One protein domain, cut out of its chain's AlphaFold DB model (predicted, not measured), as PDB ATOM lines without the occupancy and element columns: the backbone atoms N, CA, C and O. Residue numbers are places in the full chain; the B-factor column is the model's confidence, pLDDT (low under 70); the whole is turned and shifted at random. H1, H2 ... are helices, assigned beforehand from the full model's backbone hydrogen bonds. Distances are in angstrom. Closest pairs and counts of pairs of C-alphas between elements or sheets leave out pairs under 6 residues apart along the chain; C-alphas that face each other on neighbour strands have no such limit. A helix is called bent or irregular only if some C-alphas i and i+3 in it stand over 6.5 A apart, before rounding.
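What this domain is: This is residues 53 to 230 of the 230 residues of the protein "uncharacterized protein LOC112454658" of Temnothorax curvispinosus (UniProt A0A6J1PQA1). This is a long, thin rod of helices lying side by side: H2 runs nearly its full length in the middle, H1 packs along it, and H3a, the first arm of a bent helix, folds back along the far part of H2. The second arm, H3b, turns away, and residues 211 to 230 stick out free of the rod. A long loop, residues 98 to 119, joins H1 to H2 at one end, and a tight link turns H2 into H3 at the other. The printed part has 178 residues with three named helices, in the order H1, H2, H3, and no named strand; the class is all helix. The whole is extended, with a radius of gyration of the C-alphas of 26.1 A and spans of 87 by 33 by 29 A.

Where its parts are: H1, residues 55 to 97, begins at C-alpha 55 (130.334, 124.846, 137.518) and is 60.5 A long from first to last C-alpha. H2, residues 120 to 172, is the longest helix, 78.0 A, and ends at C-alpha 172 (123.435, 142.194, 151.114). H3, residues 178 to 229, was assigned as one helix by its hydrogen bonds but is bent: C-alphas 205 and 208 are 7.6 A apart. Its arm H3a, residues 178 to 205, measures 40.7 A; its arm H3b, residues 208 to 229, measures 32.1 A and ends at C-alpha 229 (133.731, 150.567, 88.561).

How they stand to each other: H1 and H2 form a helical hairpin and touch, the closest C-alphas being those of Ala 57 and Asn 159, 5.5 A apart. They run opposite ways at a shallow tilt of 14 degrees. H2 and H3a form a second helical hairpin, running opposite ways at a shallow tilt of 16 degrees. H2 touches H3a with residues 146 to 171 alone; the closest C-alphas are those of Ile 153 and Leu 195, 6.4 A apart. H1 and H3a are apart. H3a and H3b stand at a steep tilt of 55 degrees. H3b touches no helix and is apart from H1 and H2. In H1, H2, H3a and H3b every O i to N i+4 pair is within hydrogen-bond range.

The domain as a whole: The C-alphas of Ser 101 and Gly 174, the two farthest apart, are 87.5 A from each other. Without residues 211 to 230, which stand free, the body spans 87 by 27 by 20 A. The printed part has no cut and ends at residue 230, the chain's last residue. The link from H1 to H2 is long, with 22 residues, and its C-alphas lie 25 to 42 A from the mean of the C-alphas; the link from H2 to H3, with 5 residues, is tight. The mean pLDDT of the printed part is 85.8, and residues 53 to 54, 56 to 57, 101 to 102 and 108 to 109 are under 70.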
ATOM      1  N   LYS A  53     137.097 125.018 138.923       64.62
ATOM      2  CA  LYS A  53     136.283 124.097 139.744       64.62
ATOM      3  C   LYS A  53     134.819 124.518 139.920       64.62
ATOM      4  O   LYS A  53     134.015 123.720 140.380       64.62
ATOM      5  N   ASN A  54     134.469 125.768 139.609       69.12
ATOM      6  CA  ASN A  54     133.107 126.278 139.774       69.12
ATOM      7  C   ASN A  54     132.281 125.997 138.510       69.12
ATOM      8  O   ASN A  54     132.589 126.542 137.448       69.12
ATOM      9  N   ASP A  55     131.215 125.206 138.635       71.19
ATOM     10  CA  ASP A  55     130.334 124.846 137.518       71.19
ATOM     11  C   ASP A  55     129.736 126.068 136.817       71.19
ATOM     12  O   ASP A  55     129.603 126.071 135.595       71.19
ATOM     13  N   ARG A  56     129.466 127.158 137.548       65.81
ATOM     14  CA  ARG A  56     128.968 128.413 136.962       65.81
ATOM     15  C   ARG A  56     130.030 129.108 136.106       65.81
ATOM     16  O   ARG A  56     129.736 129.542 134.995       65.81
ATOM     17  N   ALA A  57     131.272 129.168 136.591       64.94
ATOM     18  CA  ALA A  57     132.399 129.734 135.845       64.94
ATOM     19  C   ALA A  57     132.740 128.882 134.611       64.94
ATOM     20  O   ALA A  57     132.994 129.413 133.527       64.94
ATOM     21  N   ARG A  58     132.661 127.556 134.757       70.00
ATOM     22  CA  ARG A  58     132.830 126.596 133.667       70.00
ATOM     23  C   ARG A  58     131.720 126.733 132.627       70.00
ATOM     24  O   ARG A  58     132.017 126.736 131.438       70.00
ATOM     25  N   ASN A  59     130.464 126.898 133.041       74.06
ATOM     26  CA  ASN A  59     129.334 127.042 132.122       74.06
ATOM     27  C   ASN A  59     129.407 128.350 131.316       74.06
ATOM     28  O   ASN A  59     129.176 128.351 130.110       74.06
ATOM     29  N   THR A  60     129.823 129.454 131.936       70.38
ATOM     30  CA  THR A  60     130.078 130.715 131.225       70.38
ATOM     31  C   THR A  60     131.254 130.600 130.251       70.38
ATOM     32  O   THR A  60     131.128 131.016 129.097       70.38
ATOM     33  N   MET A  61     132.364 129.969 130.659       72.69
ATOM     34  CA  MET A  61     133.478 129.664 129.748       72.69
ATOM     35  C   MET A  61     133.021 128.795 128.576       72.69
ATOM     36  O   MET A  61     133.376 129.076 127.436       72.69
ATOM     37  N   LEU A  62     132.183 127.786 128.826       73.62
ATOM     38  CA  LEU A  62     131.616 126.923 127.791       73.62
ATOM     39  C   LEU A  62     130.664 127.671 126.858       73.62
ATOM     40  O   LEU A  62     130.689 127.413 125.657       73.62
ATOM     41  N   ASN A  63     129.854 128.598 127.368       77.44
ATOM     42  CA  ASN A  63     128.911 129.363 126.556       77.44
ATOM     43  C   ASN A  63     129.639 130.357 125.637       77.44
ATOM     44  O   ASN A  63     129.337 130.457 124.448       77.44
ATOM     45  N   ILE A  64     130.669 131.033 126.146       74.31
ATOM     46  CA  ILE A  64     131.501 131.931 125.336       74.31
ATOM     47  C   ILE A  64     132.360 131.131 124.360       74.31
ATOM     48  O   ILE A  64     132.433 131.492 123.190       74.31
ATOM     49  N   ALA A  65     132.904 129.986 124.777       73.44
ATOM     50  CA  ALA A  65     133.566 129.057 123.868       73.44
ATOM     51  C   ALA A  65     132.603 128.477 122.820       73.44
ATOM     52  O   ALA A  65     133.032 128.159 121.717       73.44
ATOM     53  N   ARG A  66     131.307 128.323 123.119       76.06
ATOM     54  CA  ARG A  66     130.286 127.892 122.150       76.06
ATOM     55  C   ARG A  66     129.996 129.001 121.142       76.06
ATOM     56  O   ARG A  66     130.016 128.724 119.950       76.06
ATOM     57  N   ARG A  67     129.803 130.247 121.585       74.94
ATOM     58  CA  ARG A  67     129.650 131.408 120.686       74.94
ATOM     59  C   ARG A  67     130.895 131.620 119.821       74.94
ATOM     60  O   ARG A  67     130.772 131.783 118.613       74.94
ATOM     61  N   GLY A  68     132.079 131.530 120.425       73.62
ATOM     62  CA  GLY A  68     133.364 131.568 119.731       73.62
ATOM     63  C   GLY A  68     133.528 130.420 118.735       73.62
ATOM     64  O   GLY A  68     133.990 130.650 117.627       73.62
ATOM     65  N   ARG A  69     133.077 129.204 119.075       76.12
ATOM     66  CA  ARG A  69     133.057 128.061 118.148       76.12
ATOM     67  C   ARG A  69     132.088 128.247 116.994       76.12
ATOM     68  O   ARG A  69     132.442 127.864 115.895       76.12
ATOM     69  N   ILE A  70     130.905 128.819 117.214       80.25
ATOM     70  CA  ILE A  70     129.965 129.113 116.124       80.25
ATOM     71  C   ILE A  70     130.597 130.125 115.165       80.25
ATOM     72  O   ILE A  70     130.639 129.870 113.968       80.25
ATOM     73  N   LEU A  71     131.166 131.214 115.692       77.00
ATOM     74  CA  LEU A  71     131.863 132.211 114.877       77.00
ATOM     75  C   LEU A  71     133.055 131.597 114.126       77.00
ATOM     76  O   LEU A  71     133.174 131.761 112.919       77.00
ATOM     77  N   SER A  72     133.901 130.832 114.822       77.88
ATOM     78  CA  SER A  72     135.051 130.138 114.235       77.88
ATOM     79  C   SER A  72     134.630 129.109 113.185       77.88
ATOM     80  O   SER A  72     135.259 129.025 112.138       77.88
ATOM     81  N   PHE A  73     133.540 128.376 113.418       77.00
ATOM     82  CA  PHE A  73     132.979 127.428 112.462       77.00
ATOM     83  C   PHE A  73     132.463 128.143 111.213       77.00
ATOM     84  O   PHE A  73     132.778 127.720 110.107       77.00
ATOM     85  N   SER A  74     131.746 129.260 111.364       81.38
ATOM     86  CA  SER A  74     131.331 130.091 110.232       81.38
ATOM     87  C   SER A  74     132.536 130.609 109.440       81.38
ATOM     88  O   SER A  74     132.577 130.438 108.225       81.38
ATOM     89  N   CYS A  75     133.554 131.157 110.111       81.06
ATOM     90  CA  CYS A  75     134.792 131.599 109.462       81.06
ATOM     91  C   CYS A  75     135.516 130.446 108.752       81.06
ATOM     92  O   CYS A  75     136.012 130.623 107.639       81.06
ATOM     93  N   TYR A  76     135.550 129.260 109.360       81.38
ATOM     94  CA  TYR A  76     136.148 128.060 108.782       81.38
ATOM     95  C   TYR A  76     135.406 127.614 107.520       81.38
ATOM     96  O   TYR A  76     136.041 127.411 106.490       81.38
ATOM     97  N   VAL A  77     134.071 127.535 107.559       86.69
ATOM     98  CA  VAL A  77     133.247 127.194 106.390       86.69
ATOM     99  C   VAL A  77     133.483 128.198 105.260       86.69
ATOM    100  O   VAL A  77     133.779 127.786 104.142       86.69
ATOM    101  N   CYS A  78     133.452 129.505 105.547       85.62
ATOM    102  CA  CYS A  78     133.753 130.540 104.553       85.62
ATOM    103  C   CYS A  78     135.161 130.380 103.955       85.62
ATOM    104  O   CYS A  78     135.326 130.484 102.740       85.62
ATOM    105  N   SER A  79     136.160 130.078 104.787       83.88
ATOM    106  CA  SER A  79     137.550 129.881 104.355       83.88
ATOM    107  C   SER A  79     137.705 128.643 103.469       83.88
ATOM    108  O   SER A  79     138.359 128.707 102.430       83.88
ATOM    109  N   VAL A  80     137.064 127.526 103.829       86.56
ATOM    110  CA  VAL A  80     137.063 126.289 103.029       86.56
ATOM    111  C   VAL A  80     136.365 126.509 101.691       86.56
ATOM    112  O   VAL A  80     136.884 126.081 100.658       86.56
ATOM    113  N   CYS A  81     135.227 127.208 101.676       89.38
ATOM    114  CA  CYS A  81     134.547 127.577 100.438       89.38
ATOM    115  C   CYS A  81     135.455 128.438  99.551       89.38
ATOM    116  O   CYS A  81     135.656 128.094  98.388       89.38
ATOM    117  N   ALA A  82     136.059 129.501 100.092       87.56
ATOM    118  CA  ALA A  82     136.966 130.377  99.350       87.56
ATOM    119  C   ALA A  82     138.172 129.618  98.773       87.56
ATOM    120  O   ALA A  82     138.499 129.782  97.597       87.56
ATOM    121  N   LEU A  83     138.787 128.730  99.562       88.38
ATOM    122  CA  LEU A  83     139.896 127.888  99.114       88.38
ATOM    123  C   LEU A  83     139.464 126.917  98.007       88.38
ATOM    124  O   LEU A  83     140.177 126.740  97.021       88.38
ATOM    125  N   SER A  84     138.281 126.319  98.147       89.12
ATOM    126  CA  SER A  84     137.719 125.398  97.152       89.12
ATOM    127  C   SER A  84     137.432 126.115  95.834       89.12
ATOM    128  O   SER A  84     137.803 125.615  94.774       89.12
ATOM    129  N   PHE A  85     136.844 127.317  95.886       89.31
ATOM    130  CA  PHE A  85     136.651 128.165  94.709       89.31
ATOM    131  C   PHE A  85     137.987 128.544  94.066       89.31
ATOM    132  O   PHE A  85     138.143 128.396  92.854       89.31
ATOM    133  N   TYR A  86     138.968 128.968  94.865       88.00
ATOM    134  CA  TYR A  86     140.311 129.299  94.389       88.00
ATOM    135  C   TYR A  86     140.975 128.119  93.663       88.00
ATOM    136  O   TYR A  86     141.489 128.285  92.553       88.00
ATOM    137  N   LEU A  87     140.922 126.915  94.241       89.62
ATOM    138  CA  LEU A  87     141.439 125.695  93.619       89.62
ATOM    139  C   LEU A  87     140.692 125.368  92.326       89.62
ATOM    140  O   LEU A  87     141.322 125.141  91.296       89.62
ATOM    141  N   PHE A  88     139.360 125.389  92.355       90.38
ATOM    142  CA  PHE A  88     138.530 125.069  91.198       90.38
ATOM    143  C   PHE A  88     138.805 126.001  90.010       90.38
ATOM    144  O   PHE A  88     139.045 125.532  88.895       90.38
ATOM    145  N   PHE A  89     138.838 127.320  90.240       87.25
ATOM    146  CA  PHE A  89     139.129 128.303  89.195       87.25
ATOM    147  C   PHE A  89     140.531 128.122  88.606       87.25
ATOM    148  O   PHE A  89     140.686 128.134  87.381       87.25
ATOM    149  N   ASN A  90     141.547 127.909  89.447       87.00
ATOM    150  CA  ASN A  90     142.919 127.741  88.975       87.00
ATOM    151  C   ASN A  90     143.142 126.400  88.268       87.00
ATOM    152  O   ASN A  90     143.781 126.375  87.221       87.00
ATOM    153  N   LEU A  91     142.562 125.298  88.746       87.44
ATOM    154  CA  LEU A  91     142.641 124.003  88.060       87.44
ATOM    155  C   LEU A  91     141.928 124.038  86.704       87.44
ATOM    156  O   LEU A  91     142.457 123.542  85.709       87.44
ATOM    157  N   ARG A  92     140.769 124.702  86.620       87.19
ATOM    158  CA  ARG A  92     140.084 124.927  85.341       87.19
ATOM    159  C   ARG A  92     140.929 125.780  84.389       87.19
ATOM    160  O   ARG A  92     141.003 125.477  83.198       87.19
ATOM    161  N   LYS A  93     141.581 126.830  84.903       84.62
ATOM    162  CA  LYS A  93     142.525 127.669  84.145       84.62
ATOM    163  C   LYS A  93     143.702 126.836  83.626       84.62
ATOM    164  O   LYS A  93     144.022 126.925  82.445       84.62
ATOM    165  N   PHE A  94     144.280 125.982  84.471       85.94
ATOM    166  CA  PHE A  94     145.360 125.065  84.105       85.94
ATOM    167  C   PHE A  94     144.956 124.128  82.965       85.94
ATOM    168  O   PHE A  94     145.647 124.079  81.948       85.94
ATOM    169  N   TYR A  95     143.805 123.461  83.097       85.50
ATOM    170  CA  TYR A  95     143.283 122.543  82.084       85.50
ATOM    171  C   TYR A  95     143.090 123.234  80.727       85.50
ATOM    172  O   TYR A  95     143.537 122.728  79.699       85.50
ATOM    173  N   ARG A  96     142.505 124.439  80.713       84.44
ATOM    174  CA  ARG A  96     142.309 125.212  79.474       84.44
ATOM    175  C   ARG A  96     143.631 125.627  78.819       84.44
ATOM    176  O   ARG A  96     143.740 125.623  77.597       84.44
ATOM    177  N   ASN A  97     144.628 125.990  79.622       82.25
ATOM    178  CA  ASN A  97     145.918 126.472  79.133       82.25
ATOM    179  C   ASN A  97     146.846 125.349  78.647       82.25
ATOM    180  O   ASN A  97     147.824 125.639  77.962       82.25
ATOM    181  N   MET A  98     146.577 124.086  78.998       75.31
ATOM    182  CA  MET A  98     147.475 122.958  78.718       75.31
ATOM    183  C   MET A  98     147.761 122.783  77.216       75.31
ATOM    184  O   MET A  98     148.878 122.428  76.833       75.31
ATOM    185  N   HIS A  99     146.770 123.101  76.376       75.25
ATOM    186  CA  HIS A  99     146.826 122.982  74.915       75.25
ATOM    187  C   HIS A  99     147.131 124.304  74.185       75.25
ATOM    188  O   HIS A  99     147.146 124.332  72.957       75.25
ATOM    189  N   GLN A 100     147.370 125.406  74.905       74.62
ATOM    190  CA  GLN A 100     147.649 126.716  74.306       74.62
ATOM    191  C   GLN A 100     149.157 126.982  74.196       74.62
ATOM    192  O   GLN A 100     149.929 126.604  75.080       74.62
ATOM    193  N   SER A 101     149.580 127.678  73.131       63.75
ATOM    194  CA  SER A 101     150.990 128.074  72.960       63.75
ATOM    195  C   SER A 101     151.413 129.163  73.956       63.75
ATOM    196  O   SER A 101     152.543 129.152  74.437       63.75
ATOM    197  N   GLN A 102     150.490 130.056  74.336       68.31
ATOM    198  CA  GLN A 102     150.677 131.036  75.408       68.31
ATOM    199  C   GLN A 102     149.980 130.579  76.691       68.31
ATOM    200  O   GLN A 102     148.795 130.820  76.911       68.31
ATOM    201  N   ARG A 103     150.740 129.910  77.558       72.56
ATOM    202  CA  ARG A 103     150.245 129.408  78.846       72.56
ATOM    203  C   ARG A 103     150.221 130.524  79.898       72.56
ATOM    204  O   ARG A 103     151.213 131.235  80.050       72.56
ATOM    205  N   THR A 104     149.121 130.660  80.646       75.56
ATOM    206  CA  THR A 104     148.991 131.661  81.725       75.56
ATOM    207  C   THR A 104     149.168 131.039  83.114       75.56
ATOM    208  O   THR A 104     148.559 130.020  83.431       75.56
ATOM    209  N   LEU A 105     150.001 131.668  83.948       78.25
ATOM    210  CA  LEU A 105     150.291 131.251  85.327       78.25
ATOM    211  C   LEU A 105     149.161 131.631  86.306       78.25
ATOM    212  O   LEU A 105     148.244 132.373  85.938       78.25
ATOM    213  N   VAL A 106     149.218 131.125  87.546       74.31
ATOM    214  CA  VAL A 106     148.285 131.498  88.632       74.31
ATOM    215  C   VAL A 106     148.428 132.988  88.922       74.31
ATOM    216  O   VAL A 106     147.479 133.744  88.729       74.31
ATOM    217  N   TYR A 107     149.650 133.407  89.251       74.75
ATOM    218  CA  TYR A 107     150.054 134.801  89.358       74.75
ATOM    219  C   TYR A 107     151.015 135.096  88.212       74.75
ATOM    220  O   TYR A 107     152.030 134.414  88.035       74.75
ATOM    221  N   GLY A 108     150.709 136.095  87.390       69.12
ATOM    222  CA  GLY A 108     151.651 136.513  86.359       69.12
ATOM    223  C   GLY A 108     152.953 137.026  86.993       69.12
ATOM    224  O   GLY A 108     152.980 137.866  87.885       69.12
ATOM    225  N   SER A 109     154.080 136.448  86.620       68.44
ATOM    226  CA  SER A 109     155.373 136.840  87.171       68.44
ATOM    227  C   SER A 109     156.437 136.576  86.128       68.44
ATOM    228  O   SER A 109     156.341 135.620  85.358       68.44
ATOM    229  N   THR A 110     157.427 137.459  86.077       71.62
ATOM    230  CA  THR A 110     158.569 137.311  85.182       71.62
ATOM    231  C   THR A 110     159.599 136.438  85.880       71.62
ATOM    232  O   THR A 110     160.082 136.793  86.952       71.62
ATOM    233  N   TYR A 111     159.915 135.295  85.280       75.00
ATOM    234  CA  TYR A 111     160.922 134.371  85.786       75.00
ATOM    235  C   TYR A 111     162.170 134.414  84.893       75.00
ATOM    236  O   TYR A 111     162.042 134.631  83.688       75.00
ATOM    237  N   PRO A 112     163.374 134.182  85.448       79.94
ATOM    238  CA  PRO A 112     164.625 134.189  84.683       79.94
ATOM    239  C   PRO A 112     164.788 132.968  83.757       79.94
ATOM    240  O   PRO A 112     165.778 132.868  83.040       79.94
ATOM    241  N   TYR A 113     163.838 132.029  83.767       82.56
ATOM    242  CA  TYR A 113     163.829 130.814  82.951       82.56
ATOM    243  C   TYR A 113     162.590 130.752  82.047       82.56
ATOM    244  O   TYR A 113     161.583 131.418  82.292       82.56
ATOM    245  N   ASN A 114     162.637 129.915  81.001       79.62
ATOM    246  CA  ASN A 114     161.511 129.747  80.080       79.62
ATOM    247  C   ASN A 114     160.349 128.995  80.758       79.62
ATOM    248  O   ASN A 114     160.345 127.764  80.842       79.62
ATOM    249  N   ILE A 115     159.369 129.771  81.222       78.62
ATOM    250  CA  ILE A 115     158.128 129.336  81.882       78.62
ATOM    251  C   ILE A 115     157.108 128.687  80.946       78.62
ATOM    252  O   ILE A 115     156.180 128.052  81.432       78.62
ATOM    253  N   HIS A 116     157.238 128.827  79.624       77.81
ATOM    254  CA  HIS A 116     156.291 128.230  78.673       77.81
ATOM    255  C   HIS A 116     156.672 126.799  78.276       77.81
ATOM    256  O   HIS A 116     155.839 126.060  77.752       77.81
ATOM    257  N   ARG A 117     157.915 126.387  78.552       81.50
ATOM    258  CA  ARG A 117     158.413 125.041  78.264       81.50
ATOM    259  C   ARG A 117     158.005 124.070  79.375       81.50
ATOM    260  O   ARG A 117     158.238 124.337  80.551       81.50
ATOM    261  N   SER A 118     157.444 122.921  79.006       80.75
ATOM    262  CA  SER A 118     157.254 121.804  79.942       80.75
ATOM    263  C   SER A 118     158.614 121.156  80.266       80.75
ATOM    264  O   SER A 118     159.422 121.018  79.338       80.75
ATOM    265  N   PRO A 119     158.935 120.802  81.533       85.19
ATOM    266  CA  PRO A 119     158.072 120.733  82.727       85.19
ATOM    267  C   PRO A 119     158.010 122.015  83.592       85.19
ATOM    268  O   PRO A 119     157.340 122.048  84.626       85.19
ATOM    269  N   ASN A 120     158.739 123.074  83.217       84.88
ATOM    270  CA  ASN A 120     158.896 124.279  84.045       84.88
ATOM    271  C   ASN A 120     157.560 124.985  84.308       84.88
ATOM    272  O   ASN A 120     157.343 125.499  85.407       84.88
ATOM    273  N   TYR A 121     156.669 125.002  83.312       84.44
ATOM    274  CA  TYR A 121     155.325 125.559  83.454       84.44
ATOM    275  C   TYR A 121     154.546 124.866  84.572       84.44
ATOM    276  O   TYR A 121     154.019 125.534  85.461       84.44
ATOM    277  N   GLU A 122     154.476 123.531  84.527       87.69
ATOM    278  CA  GLU A 122     153.689 122.745  85.471       87.69
ATOM    279  C   GLU A 122     154.228 122.922  86.894       87.69
ATOM    280  O   GLU A 122     153.459 123.227  87.807       87.69
ATOM    281  N   ILE A 123     155.552 122.844  87.069       87.94
ATOM    282  CA  ILE A 123     156.211 123.058  88.364       87.94
ATOM    283  C   ILE A 123     155.862 124.446  88.915       87.94
ATOM    284  O   ILE A 123     155.339 124.557  90.021       87.94
ATOM    285  N   THR A 124     156.072 125.500  88.123       88.25
ATOM    286  CA  THR A 124     155.819 126.886  88.553       88.25
ATOM    287  C   THR A 124     154.354 127.103  88.918       88.25
ATOM    288  O   THR A 124     154.052 127.743  89.926       88.25
ATOM    289  N   PHE A 125     153.431 126.550  88.126       88.12
ATOM    290  CA  PHE A 125     151.997 126.662  88.364       88.12
ATOM    291  C   PHE A 125     151.597 126.046  89.711       88.12
ATOM    292  O   PHE A 125     150.932 126.703  90.513       88.12
ATOM    293  N   PHE A 126     152.033 124.816  89.996       89.50
ATOM    294  CA  PHE A 126     151.729 124.149  91.266       89.50
ATOM    295  C   PHE A 126     152.452 124.792  92.457       89.50
ATOM    296  O   PHE A 126     151.881 124.873  93.549       89.50
ATOM    297  N   THR A 127     153.663 125.325  92.267       89.56
ATOM    298  CA  THR A 127     154.356 126.108  93.302       89.56
ATOM    299  C   THR A 127     153.584 127.381  93.649       89.56
ATOM    300  O   THR A 127     153.363 127.660  94.822       89.56
ATOM    301  N   GLN A 128     153.104 128.136  92.658       88.44
ATOM    302  CA  GLN A 128     152.285 129.324  92.912       88.44
ATOM    303  C   GLN A 128     150.935 128.975  93.550       88.44
ATOM    304  O   GLN A 128     150.500 129.648  94.485       88.44
ATOM    305  N   LEU A 129     150.291 127.901  93.080       89.50
ATOM    306  CA  LEU A 129     149.028 127.423  93.636       89.50
ATOM    307  C   LEU A 129     149.181 127.078  95.121       89.50
ATOM    308  O   LEU A 129     148.416 127.578  95.944       89.50
ATOM    309  N   SER A 130     150.193 126.276  95.461       90.12
ATOM    310  CA  SER A 130     150.501 125.904  96.846       90.12
ATOM    311  C   SER A 130     150.923 127.105  97.692       90.12
ATOM    312  O   SER A 130     150.461 127.228  98.824       90.12
ATOM    313  N   GLY A 131     151.699 128.042  97.143       90.00
ATOM    314  CA  GLY A 131     152.044 129.301  97.810       90.00
ATOM    315  C   GLY A 131     150.814 130.112  98.231       90.00
ATOM    316  O   GLY A 131     150.740 130.567  99.374       90.00
ATOM    317  N   GLY A 132     149.806 130.223  97.358       88.25
ATOM    318  CA  GLY A 132     148.532 130.870  97.690       88.25
ATOM    319  C   GLY A 132     147.785 130.161  98.829       88.25
ATOM    320  O   GLY A 132     147.313 130.817  99.757       88.25
ATOM    321  N   ILE A 133     147.757 128.822  98.813       89.69
ATOM    322  CA  ILE A 133     147.148 128.005  99.879       89.69
ATOM    323  C   ILE A 133     147.859 128.247 101.216       89.69
ATOM    324  O   ILE A 133     147.203 128.552 102.210       89.69
ATOM    325  N   TYR A 134     149.191 128.159 101.252       90.31
ATOM    326  CA  TYR A 134     149.964 128.378 102.479       90.31
ATOM    327  C   TYR A 134     149.781 129.790 103.030       90.31
ATOM    328  O   TYR A 134     149.595 129.959 104.232       90.31
ATOM    329  N   THR A 135     149.765 130.797 102.159       90.56
ATOM    330  CA  THR A 135     149.522 132.193 102.548       90.56
ATOM    331  C   THR A 135     148.152 132.356 103.209       90.56
ATOM    332  O   THR A 135     148.028 133.035 104.233       90.56
ATOM    333  N   ALA A 136     147.124 131.696 102.669       88.50
ATOM    334  CA  ALA A 136     145.784 131.723 103.240       88.50
ATOM    335  C   ALA A 136     145.698 131.001 104.589       88.50
ATOM    336  O   ALA A 136     145.074 131.509 105.526       88.50
ATOM    337  N   LEU A 137     146.372 129.854 104.712       89.25
ATOM    338  CA  LEU A 137     146.456 129.103 105.962       89.25
ATOM    339  C   LEU A 137     147.160 129.917 107.051       89.25
ATOM    340  O   LEU A 137     146.606 130.064 108.133       89.25
ATOM    341  N   ILE A 138     148.321 130.511 106.755       90.75
ATOM    342  CA  ILE A 138     149.084 131.325 107.714       90.75
ATOM    343  C   ILE A 138     148.232 132.481 108.247       90.75
ATOM    344  O   ILE A 138     148.122 132.644 109.463       90.75
ATOM    345  N   ASN A 139     147.595 133.253 107.358       89.25
ATOM    346  CA  ASN A 139     146.713 134.349 107.766       89.25
ATOM    347  C   ASN A 139     145.587 133.846 108.683       89.25
ATOM    348  O   ASN A 139     145.425 134.346 109.795       89.25
ATOM    349  N   SER A 140     144.865 132.813 108.243       87.06
ATOM    350  CA  SER A 140     143.716 132.262 108.973       87.06
ATOM    351  C   SER A 140     144.105 131.707 110.343       87.06
ATOM    352  O   SER A 140     143.383 131.902 111.324       87.06
ATOM    353  N   THR A 141     145.246 131.022 110.436       89.12
ATOM    354  CA  THR A 141     145.742 130.439 111.684       89.12
ATOM    355  C   THR A 141     146.122 131.517 112.691       89.12
ATOM    356  O   THR A 141     145.701 131.423 113.845       89.12
ATOM    357  N   VAL A 142     146.868 132.547 112.277       90.94
ATOM    358  CA  VAL A 142     147.272 133.628 113.190       90.94
ATOM    359  C   VAL A 142     146.051 134.422 113.664       90.94
ATOM    360  O   VAL A 142     145.911 134.656 114.863       90.94
ATOM    361  N   ASP A 143     145.117 134.751 112.770       88.50
ATOM    362  CA  ASP A 143     143.898 135.487 113.136       88.50
ATOM    363  C   ASP A 143     143.010 134.689 114.098       88.50
ATOM    364  O   ASP A 143     142.487 135.227 115.081       88.50
ATOM    365  N   SER A 144     142.879 133.380 113.859       87.62
ATOM    366  CA  SER A 144     142.148 132.479 114.754       87.62
ATOM    367  C   SER A 144     142.813 132.395 116.125       87.62
ATOM    368  O   SER A 144     142.127 132.438 117.145       87.62
ATOM    369  N   PHE A 145     144.143 132.314 116.165       89.56
ATOM    370  CA  PHE A 145     144.904 132.262 117.409       89.56
ATOM    371  C   PHE A 145     144.699 133.523 118.260       89.56
ATOM    372  O   PHE A 145     144.316 133.415 119.427       89.56
ATOM    373  N   VAL A 146     144.854 134.713 117.668       91.12
ATOM    374  CA  VAL A 146     144.608 135.997 118.354       91.12
ATOM    375  C   VAL A 146     143.165 136.079 118.856       91.12
ATOM    376  O   VAL A 146     142.919 136.430 120.012       91.12
ATOM    377  N   SER A 147     142.206 135.680 118.018       88.94
ATOM    378  CA  SER A 147     140.784 135.676 118.373       88.94
ATOM    379  C   SER A 147     140.487 134.773 119.572       88.94
ATOM    380  O   SER A 147     139.734 135.163 120.463       88.94
ATOM    381  N   ILE A 148     141.091 133.581 119.639       87.75
ATOM    382  CA  ILE A 148     140.918 132.646 120.761       87.75
ATOM    383  C   ILE A 148     141.444 133.250 122.069       87.75
ATOM    384  O   ILE A 148     140.759 133.157 123.091       87.75
ATOM    385  N   LEU A 149     142.616 133.894 122.047       90.56
ATOM    386  CA  LEU A 149     143.182 134.549 123.232       90.56
ATOM    387  C   LEU A 149     142.261 135.661 123.753       90.56
ATOM    388  O   LEU A 149     141.942 135.696 124.943       90.56
ATOM    389  N   LEU A 150     141.777 136.530 122.862       91.19
ATOM    390  CA  LEU A 150     140.871 137.622 123.227       91.19
ATOM    391  C   LEU A 150     139.527 137.103 123.747       91.19
ATOM    392  O   LEU A 150     139.047 137.556 124.787       91.19
ATOM    393  N   LEU A 151     138.939 136.107 123.080       87.50
ATOM    394  CA  LEU A 151     137.699 135.474 123.534       87.50
ATOM    395  C   LEU A 151     137.862 134.827 124.913       87.50
ATOM    396  O   LEU A 151     136.948 134.917 125.737       87.50
ATOM    397  N   HIS A 152     139.015 134.215 125.191       87.94
ATOM    398  CA  HIS A 152     139.305 133.663 126.510       87.94
ATOM    399  C   HIS A 152     139.357 134.755 127.584       87.94
ATOM    400  O   HIS A 152     138.725 134.611 128.631       87.94
ATOM    401  N   ILE A 153     140.048 135.868 127.325       91.06
ATOM    402  CA  ILE A 153     140.111 137.003 128.258       91.06
ATOM    403  C   ILE A 153     138.706 137.561 128.520       91.06
ATOM    404  O   ILE A 153     138.320 137.731 129.677       91.06
ATOM    405  N   CYS A 154     137.905 137.768 127.472       89.12
ATOM    406  CA  CYS A 154     136.509 138.189 127.600       89.12
ATOM    407  C   CYS A 154     135.691 137.212 128.458       89.12
ATOM    408  O   CYS A 154     134.907 137.640 129.307       89.12
ATOM    409  N   ALA A 155     135.900 135.902 128.295       86.06
ATOM    410  CA  ALA A 155     135.239 134.895 129.119       86.06
ATOM    411  C   ALA A 155     135.624 134.979 130.595       86.06
ATOM    412  O   ALA A 155     134.755 134.929 131.468       86.06
ATOM    413  N   GLN A 156     136.910 135.168 130.878       88.62
ATOM    414  CA  GLN A 156     137.401 135.341 132.239       88.62
ATOM    415  C   GLN A 156     136.861 136.626 132.887       88.62
ATOM    416  O   GLN A 156     136.507 136.608 134.065       88.62
ATOM    417  N   LEU A 157     136.723 137.719 132.130       90.69
ATOM    418  CA  LEU A 157     136.126 138.965 132.622       90.69
ATOM    419  C   LEU A 157     134.639 138.802 132.961       90.69
ATOM    420  O   LEU A 157     134.186 139.293 133.995       90.69
ATOM    421  N   ILE A 158     133.879 138.067 132.143       88.00
ATOM    422  CA  ILE A 158     132.467 137.776 132.431       88.00
ATOM    423  C   ILE A 158     132.343 136.895 133.681       88.00
ATOM    424  O   ILE A 158     131.514 137.180 134.543       88.00
ATOM    425  N   ASN A 159     133.202 135.882 133.837       86.88
ATOM    426  CA  ASN A 159     133.264 135.086 135.067       86.88
ATOM    427  C   ASN A 159     133.537 135.943 136.299       86.88
ATOM    428  O   ASN A 159     132.909 135.757 137.340       86.88
ATOM    429  N   LEU A 160     134.464 136.889 136.170       89.62
ATOM    430  CA  LEU A 160     134.841 137.774 137.254       89.62
ATOM    431  C   LEU A 160     133.696 138.709 137.656       89.62
ATOM    432  O   LEU A 160     133.453 138.896 138.847       89.62
ATOM    433  N   ARG A 161     132.951 139.236 136.676       89.31
ATOM    434  CA  ARG A 161     131.733 140.021 136.915       89.31
ATOM    435  C   ARG A 161     130.686 139.211 137.677       89.31
ATOM    436  O   ARG A 161     130.138 139.704 138.656       89.31
ATOM    437  N   THR A 162     130.429 137.973 137.259       87.25
ATOM    438  CA  THR A 162     129.476 137.090 137.949       87.25
ATOM    439  C   THR A 162     129.918 136.805 139.383       87.25
ATOM    440  O   THR A 162     129.109 136.892 140.299       87.25
ATOM    441  N   ALA A 163     131.209 136.535 139.600       88.12
ATOM    442  CA  ALA A 163     131.755 136.315 140.938       88.12
ATOM    443  C   ALA A 163     131.646 137.559 141.836       88.12
ATOM    444  O   ALA A 163     131.430 137.422 143.038       88.12
ATOM    445  N   LEU A 164     131.787 138.760 141.265       91.25
ATOM    446  CA  LEU A 164     131.598 140.016 141.986       91.25
ATOM    447  C   LEU A 164     130.138 140.218 142.395       91.25
ATOM    448  O   LEU A 164     129.893 140.522 143.557       91.25
ATOM    449  N   ASN A 165     129.191 140.005 141.479       91.19
ATOM    450  CA  ASN A 165     127.763 140.096 141.790       91.19
ATOM    451  C   ASN A 165     127.380 139.110 142.903       91.19
ATOM    452  O   ASN A 165     126.860 139.531 143.927       91.19
ATOM    453  N   ASP A 166     127.780 137.838 142.781       89.69
ATOM    454  CA  ASP A 166     127.524 136.817 143.807       89.69
ATOM    455  C   ASP A 166     128.117 137.193 145.179       89.69
ATOM    456  O   ASP A 166     127.588 136.818 146.227       89.69
ATOM    457  N   LEU A 167     129.261 137.888 145.196       90.94
ATOM    458  CA  LEU A 167     129.901 138.348 146.427       90.94
ATOM    459  C   LEU A 167     129.141 139.523 147.061       90.94
ATOM    460  O   LEU A 167     129.048 139.585 148.287       90.94
ATOM    461  N   VAL A 168     128.624 140.440 146.241       92.94
ATOM    462  CA  VAL A 168     127.804 141.578 146.676       92.94
ATOM    463  C   VAL A 168     126.456 141.096 147.207       92.94
ATOM    464  O   VAL A 168     126.081 141.487 148.311       92.94
ATOM    465  N   ASP A 169     125.788 140.187 146.498       92.62
ATOM    466  CA  ASP A 169     124.484 139.641 146.894       92.62
ATOM    467  C   ASP A 169     124.578 138.921 148.247       92.62
ATOM    468  O   ASP A 169     123.828 139.217 149.173       92.62
ATOM    469  N   LYS A 170     125.603 138.079 148.438       91.50
ATOM    470  CA  LYS A 170     125.850 137.403 149.726       91.50
ATOM    471  C   LYS A 170     126.106 138.360 150.886       91.50
ATOM    472  O   LYS A 170     125.848 137.998 152.034       91.50
ATOM    473  N   LEU A 171     126.688 139.531 150.623       92.75
ATOM    474  CA  LEU A 171     126.873 140.555 151.651       92.75
ATOM    475  C   LEU A 171     125.536 141.225 151.980       92.75
ATOM    476  O   LEU A 171     125.238 141.410 153.157       92.75
ATOM    477  N   ALA A 172     124.743 141.563 150.959       91.12
ATOM    478  CA  ALA A 172     123.435 142.194 151.114       91.12
ATOM    479  C   ALA A 172     122.440 141.296 151.870       91.12
ATOM    480  O   ALA A 172     121.710 141.773 152.732       91.12
ATOM    481  N   GLU A 173     122.472 139.988 151.612       93.44
ATOM    482  CA  GLU A 173     121.660 138.976 152.300       93.44
ATOM    483  C   GLU A 173     122.194 138.616 153.704       93.44
ATOM    484  O   GLU A 173     121.603 137.805 154.414       93.44
ATOM    485  N   GLY A 174     123.328 139.190 154.127       89.81
ATOM    486  CA  GLY A 174     123.926 138.944 155.444       89.81
ATOM    487  C   GLY A 174     124.634 137.589 155.595       89.81
ATOM    488  O   GLY A 174     125.088 137.254 156.688       89.81
ATOM    489  N   PHE A 175     124.792 136.815 154.516       89.50
ATOM    490  CA  PHE A 175     125.435 135.493 154.539       89.50
ATOM    491  C   PHE A 175     126.953 135.533 154.763       89.50
ATOM    492  O   PHE A 175     127.560 134.510 155.103       89.50
ATOM    493  N   ILE A 176     127.608 136.678 154.548       92.19
ATOM    494  CA  ILE A 176     129.054 136.835 154.751       92.19
ATOM    495  C   ILE A 176     129.393 138.070 155.583       92.19
ATOM    496  O   ILE A 176     128.769 139.119 155.479       92.19
ATOM    497  N   SER A 177     130.460 137.964 156.376       92.75
ATOM    498  CA  SER A 177     130.991 139.099 157.129       92.75
ATOM    499  C   SER A 177     131.753 140.080 156.233       92.75
ATOM    500  O   SER A 177     132.353 139.693 155.225       92.75
ATOM    501  N   SER A 178     131.839 141.343 156.665       90.69
ATOM    502  CA  SER A 178     132.636 142.387 155.995       90.69
ATOM    503  C   SER A 178     134.098 141.964 155.760       90.69
ATOM    504  O   SER A 178     134.680 142.251 154.714       90.69
ATOM    505  N   SER A 179     134.695 141.204 156.687       91.94
ATOM    506  CA  SER A 179     136.058 140.668 156.535       91.94
ATOM    507  C   SER A 179     136.170 139.662 155.382       91.94
ATOM    508  O   SER A 179     137.088 139.747 154.561       91.94
ATOM    509  N   ARG A 180     135.210 138.732 155.262       90.44
ATOM    510  CA  ARG A 180     135.176 137.757 154.160       90.44
ATOM    511  C   ARG A 180     134.892 138.441 152.820       90.44
ATOM    512  O   ARG A 180     135.518 138.076 151.827       90.44
ATOM    513  N   PHE A 181     134.036 139.463 152.808       92.50
ATOM    514  CA  PHE A 181     133.801 140.306 151.635       92.50
ATOM    515  C   PHE A 181     135.085 141.001 151.162       92.50
ATOM    516  O   PHE A 181     135.460 140.852 150.002       92.50
ATOM    517  N   LYS A 182     135.826 141.671 152.060       93.62
ATOM    518  CA  LYS A 182     137.106 142.323 151.723       93.62
ATOM    519  C   LYS A 182     138.115 141.343 151.115       93.62
ATOM    520  O   LYS A 182     138.760 141.674 150.124       93.62
ATOM    521  N   LYS A 183     138.227 140.125 151.663       93.56
ATOM    522  CA  LYS A 183     139.097 139.071 151.107       93.56
ATOM    523  C   LYS A 183     138.655 138.629 149.706       93.56
ATOM    524  O   LYS A 183     139.498 138.502 148.822       93.56
ATOM    525  N   GLY A 184     137.354 138.416 149.499       91.62
ATOM    526  CA  GLY A 184     136.800 138.053 148.190       91.62
ATOM    527  C   GLY A 184     137.020 139.146 147.144       91.62
ATOM    528  O   GLY A 184     137.474 138.861 146.038       91.62
ATOM    529  N   LEU A 185     136.787 140.404 147.523       93.69
ATOM    530  CA  LEU A 185     136.994 141.555 146.654       93.69
ATOM    531  C   LEU A 185     138.472 141.707 146.276       93.69
ATOM    532  O   LEU A 185     138.781 141.882 145.103       93.69
ATOM    533  N   ALA A 186     139.391 141.546 147.233       95.31
ATOM    534  CA  ALA A 186     140.826 141.566 146.957       95.31
ATOM    535  C   ALA A 186     141.237 140.481 145.945       95.31
ATOM    536  O   ALA A 186     141.977 140.767 145.004       95.31
ATOM    537  N   ALA A 187     140.720 139.255 146.086       92.38
ATOM    538  CA  ALA A 187     140.975 138.177 145.129       92.38
ATOM    539  C   ALA A 187     140.446 138.516 143.722       92.38
ATOM    540  O   ALA A 187     141.149 138.305 142.730       92.38
ATOM    541  N   ILE A 188     139.247 139.103 143.636       92.75
ATOM    542  CA  ILE A 188     138.653 139.574 142.380       92.75
ATOM    543  C   ILE A 188     139.525 140.658 141.736       92.75
ATOM    544  O   ILE A 188     139.844 140.563 140.552       92.75
ATOM    545  N   THR A 189     139.969 141.658 142.499       94.94
ATOM    546  CA  THR A 189     140.813 142.748 141.991       94.94
ATOM    547  C   THR A 189     142.167 142.243 141.492       94.94
ATOM    548  O   THR A 189     142.616 142.654 140.419       94.94
ATOM    549  N   ILE A 190     142.810 141.322 142.220       95.12
ATOM    550  CA  ILE A 190     144.076 140.701 141.793       95.12
ATOM    551  C   ILE A 190     143.881 139.974 140.460       95.12
ATOM    552  O   ILE A 190     144.670 140.156 139.528       95.12
ATOM    553  N   ARG A 191     142.800 139.196 140.338       92.81
ATOM    554  CA  ARG A 191     142.480 138.475 139.105       92.81
ATOM    555  C   ARG A 191     142.161 139.425 137.948       92.81
ATOM    556  O   ARG A 191     142.663 139.210 136.850       92.81
ATOM    557  N   HIS A 192     141.407 140.498 138.190       94.81
ATOM    558  CA  HIS A 192     141.121 141.532 137.190       94.81
ATOM    559  C   HIS A 192     142.408 142.143 136.630       94.81
ATOM    560  O   HIS A 192     142.596 142.218 135.417       94.81
ATOM    561  N   LYS A 193     143.334 142.520 137.521       95.69
ATOM    562  CA  LYS A 193     144.630 143.098 137.150       95.69
ATOM    563  C   LYS A 193     145.462 142.131 136.306       95.69
ATOM    564  O   LYS A 193     146.107 142.557 135.352       95.69
ATOM    565  N   HIS A 194     145.432 140.839 136.635       93.38
ATOM    566  CA  HIS A 194     146.103 139.809 135.844       93.38
ATOM    567  C   HIS A 194     145.513 139.689 134.427       93.38
ATOM    568  O   HIS A 194     146.262 139.688 133.456       93.38
ATOM    569  N   LEU A 195     144.183 139.678 134.289       93.56
ATOM    570  CA  LEU A 195     143.516 139.614 132.981       93.56
ATOM    571  C   LEU A 195     143.789 140.850 132.116       93.56
ATOM    572  O   LEU A 195     144.054 140.707 130.927       93.56
ATOM    573  N   ILE A 196     143.786 142.048 132.712       95.06
ATOM    574  CA  ILE A 196     144.162 143.287 132.011       95.06
ATOM    575  C   ILE A 196     145.602 143.205 131.508       95.06
ATOM    576  O   ILE A 196     145.881 143.596 130.377       95.06
ATOM    577  N   ARG A 197     146.523 142.677 132.322       95.25
ATOM    578  CA  ARG A 197     147.910 142.487 131.896       95.25
ATOM    579  C   ARG A 197     147.991 141.530 130.708       95.25
ATOM    580  O   ARG A 197     148.678 141.856 129.750       95.25
ATOM    581  N   ASN A 198     147.258 140.418 130.733       93.12
ATOM    582  CA  ASN A 198     147.219 139.478 129.611       93.12
ATOM    583  C   ASN A 198     146.658 140.134 128.337       93.12
ATOM    584  O   ASN A 198     147.230 139.955 127.268       93.12
ATOM    585  N   ALA A 199     145.598 140.942 128.448       94.75
ATOM    586  CA  ALA A 199     145.051 141.709 127.324       94.75
ATOM    587  C   ALA A 199     146.069 142.694 126.746       94.75
ATOM    588  O   ALA A 199     146.274 142.721 125.536       94.75
ATOM    589  N   LYS A 200     146.750 143.450 127.614       95.38
ATOM    590  CA  LYS A 200     147.806 144.378 127.209       95.38
ATOM    591  C   LYS A 200     148.948 143.645 126.510       95.38
ATOM    592  O   LYS A 200     149.430 144.110 125.496       95.38
ATOM    593  N   THR A 201     149.341 142.474 127.003       94.75
ATOM    594  CA  THR A 201     150.372 141.659 126.356       94.75
ATOM    595  C   THR A 201     149.954 141.195 124.960       94.75
ATOM    596  O   THR A 201     150.777 141.229 124.052       94.75
ATOM    597  N   VAL A 202     148.694 140.785 124.761       94.69
ATOM    598  CA  VAL A 202     148.180 140.450 123.419       94.69
ATOM    599  C   VAL A 202     148.214 141.675 122.502       94.69
ATOM    600  O   VAL A 202     148.650 141.558 121.358       94.69
ATOM    601  N   ASP A 203     147.799 142.837 123.011       94.56
ATOM    602  CA  ASP A 203     147.842 144.109 122.286       94.56
ATOM    603  C   ASP A 203     149.280 144.486 121.898       94.56
ATOM    604  O   ASP A 203     149.564 144.679 120.722       94.56
ATOM    605  N   ASP A 204     150.225 144.449 122.837       93.94
ATOM    606  CA  ASP A 204     151.642 144.742 122.589       93.94
ATOM    607  C   ASP A 204     152.251 143.810 121.515       93.94
ATOM    608  O   ASP A 204     153.131 144.230 120.764       93.94
ATOM    609  N   CYS A 205     151.777 142.560 121.404       93.25
ATOM    610  CA  CYS A 205     152.267 141.600 120.405       93.25
ATOM    611  C   CYS A 205     151.699 141.830 118.995       93.25
ATOM    612  O   CYS A 205     152.368 141.538 118.005       93.25
ATOM    613  N   TYR A 206     150.448 142.286 118.886       93.56
ATOM    614  CA  TYR A 206     149.720 142.289 117.612       93.56
ATOM    615  C   TYR A 206     149.240 143.665 117.152       93.56
ATOM    616  O   TYR A 206     148.861 143.786 115.993       93.56
ATOM    617  N   SER A 207     149.303 144.714 117.975       93.44
ATOM    618  CA  SER A 207     148.793 146.052 117.641       93.44
ATOM    619  C   SER A 207     149.439 146.617 116.371       93.44
ATOM    620  O   SER A 207     148.741 146.982 115.423       93.44
ATOM    621  N   ALA A 208     150.773 146.568 116.271       92.81
ATOM    622  CA  ALA A 208     151.487 147.005 115.069       92.81
ATOM    623  C   ALA A 208     151.156 146.143 113.834       92.81
ATOM    624  O   ALA A 208     150.957 146.667 112.739       92.81
ATOM    625  N   VAL A 209     151.050 144.820 114.005       92.69
ATOM    626  CA  VAL A 209     150.712 143.884 112.917       92.69
ATOM    627  C   VAL A 209     149.292 144.134 112.402       92.69
ATOM    628  O   VAL A 209     149.070 144.170 111.193       92.69
ATOM    629  N   LEU A 210     148.335 144.344 113.308       90.81
ATOM    630  CA  LEU A 210     146.943 144.653 112.989       90.81
ATOM    631  C   LEU A 210     146.807 146.025 112.330       90.81
ATOM    632  O   LEU A 210     146.005 146.172 111.411       90.81
ATOM    633  N   PHE A 211     147.613 147.008 112.735       92.50
ATOM    634  CA  PHE A 211     147.661 148.309 112.074       92.50
ATOM    635  C   PHE A 211     148.114 148.183 110.613       92.50
ATOM    636  O   PHE A 211     147.428 148.664 109.711       92.50
ATOM    637  N   VAL A 212     149.220 147.471 110.363       91.12
ATOM    638  CA  VAL A 212     149.703 147.203 108.996       91.12
ATOM    639  C   VAL A 212     148.661 146.430 108.188       91.12
ATOM    640  O   VAL A 212     148.432 146.742 107.022       91.12
ATOM    641  N   HIS A 213     147.993 145.456 108.809       90.06
ATOM    642  CA  HIS A 213     146.922 144.694 108.176       90.06
ATOM    643  C   HIS A 213     145.742 145.583 107.766       90.06
ATOM    644  O   HIS A 213     145.312 145.523 106.619       90.06
ATOM    645  N   MET A 214     145.254 146.434 108.674       91.56
ATOM    646  CA  MET A 214     144.171 147.379 108.397       91.56
ATOM    647  C   MET A 214     144.536 148.329 107.261       91.56
ATOM    648  O   MET A 214     143.751 148.501 106.333       91.56
ATOM    649  N   PHE A 215     145.745 148.889 107.298       90.81
ATOM    650  CA  PHE A 215     146.242 149.764 106.245       90.81
ATOM    651  C   PHE A 215     146.271 149.041 104.891       90.81
ATOM    652  O   PHE A 215     145.646 149.495 103.935       90.81
ATOM    653  N   ALA A 216     146.919 147.875 104.815       88.94
ATOM    654  CA  ALA A 216     147.006 147.090 103.584       88.94
ATOM    655  C   ALA A 216     145.622 146.684 103.046       88.94
ATOM    656  O   ALA A 216     145.382 146.774 101.843       88.94
ATOM    657  N   ALA A 217     144.698 146.290 103.925       88.44
ATOM    658  CA  ALA A 217     143.334 145.929 103.554       88.44
ATOM    659  C   ALA A 217     142.549 147.126 102.999       88.44
ATOM    660  O   ALA A 217     141.863 146.980 101.990       88.44
ATOM    661  N   THR A 218     142.676 148.316 103.596       91.25
ATOM    662  CA  THR A 218     142.041 149.532 103.068       91.25
ATOM    663  C   THR A 218     142.569 149.872 101.679       91.25
ATOM    664  O   THR A 218     141.769 150.069 100.767       91.25
ATOM    665  N   PHE A 219     143.893 149.868 101.485       87.88
ATOM    666  CA  PHE A 219     144.484 150.086 100.161       87.88
ATOM    667  C   PHE A 219     143.971 149.066  99.145       87.88
ATOM    668  O   PHE A 219     143.592 149.440  98.036       87.88
ATOM    669  N   GLN A 220     143.902 147.793  99.537       87.88
ATOM    670  CA  GLN A 220     143.395 146.736  98.673       87.88
ATOM    671  C   GLN A 220     141.943 146.973  98.259       87.88
ATOM    672  O   GLN A 220     141.629 146.915  97.073       87.88
ATOM    673  N   LEU A 221     141.066 147.283  99.215       88.56
ATOM    674  CA  LEU A 221     139.656 147.559  98.941       88.56
ATOM    675  C   LEU A 221     139.486 148.735  97.978       88.56
ATOM    676  O   LEU A 221     138.618 148.676  97.108       88.56
ATOM    677  N   CYS A 222     140.319 149.773  98.083       89.06
ATOM    678  CA  CYS A 222     140.306 150.888  97.139       89.06
ATOM    679  C   CYS A 222     140.652 150.443  95.709       89.06
ATOM    680  O   CYS A 222     139.948 150.825  94.774       89.06
ATOM    681  N   PHE A 223     141.693 149.622  95.531       84.69
ATOM    682  CA  PHE A 223     142.097 149.120  94.211       84.69
ATOM    683  C   PHE A 223     141.050 148.197  93.580       84.69
ATOM    684  O   PHE A 223     140.718 148.367  92.410       84.69
ATOM    685  N   GLU A 224     140.501 147.261  94.356       84.38
ATOM    686  CA  GLU A 224     139.443 146.356  93.888       84.38
ATOM    687  C   GLU A 224     138.170 147.132  93.530       84.38
ATOM    688  O   GLU A 224     137.570 146.901  92.484       84.38
ATOM    689  N   SER A 225     137.779 148.113  94.353       87.12
ATOM    690  CA  SER A 225     136.616 148.962  94.061       87.12
ATOM    691  C   SER A 225     136.819 149.732  92.758       87.12
ATOM    692  O   SER A 225     135.935 149.735  91.907       87.12
ATOM    693  N   PHE A 226     137.995 150.335  92.560       84.38
ATOM    694  CA  PHE A 226     138.321 151.021  91.309       84.38
ATOM    695  C   PHE A 226     138.222 150.090  90.094       84.38
ATOM    696  O   PHE A 226     137.685 150.496  89.068       84.38
ATOM    697  N   GLN A 227     138.677 148.839  90.216       81.31
ATOM    698  CA  GLN A 227     138.566 147.842  89.149       81.31
ATOM    699  C   GLN A 227     137.119 147.427  88.853       81.31
ATOM    700  O   GLN A 227     136.811 147.116  87.712       81.31
ATOM    701  N   VAL A 228     136.233 147.386  89.851       84.12
ATOM    702  CA  VAL A 228     134.817 147.031  89.637       84.12
ATOM    703  C   VAL A 228     134.053 148.146  88.915       84.12
ATOM    704  O   VAL A 228     133.120 147.857  88.169       84.12
ATOM    705  N   PHE A 229     134.418 149.410  89.148       81.44
ATOM    706  CA  PHE A 229     133.731 150.567  88.561       81.44
ATOM    707  C   PHE A 229     134.259 150.999  87.183       81.44
ATOM    708  O   PHE A 229     133.570 151.763  86.506       81.44
ATOM    709  N   MET A 230     135.451 150.549  86.782       70.31
ATOM    710  CA  MET A 230     136.081 150.831  85.481       70.31
ATOM    711  C   MET A 230     135.876 149.682  84.498       70.31
ATOM    712  O   MET A 230     135.566 149.978  83.323       70.31
TER     713      MET A 230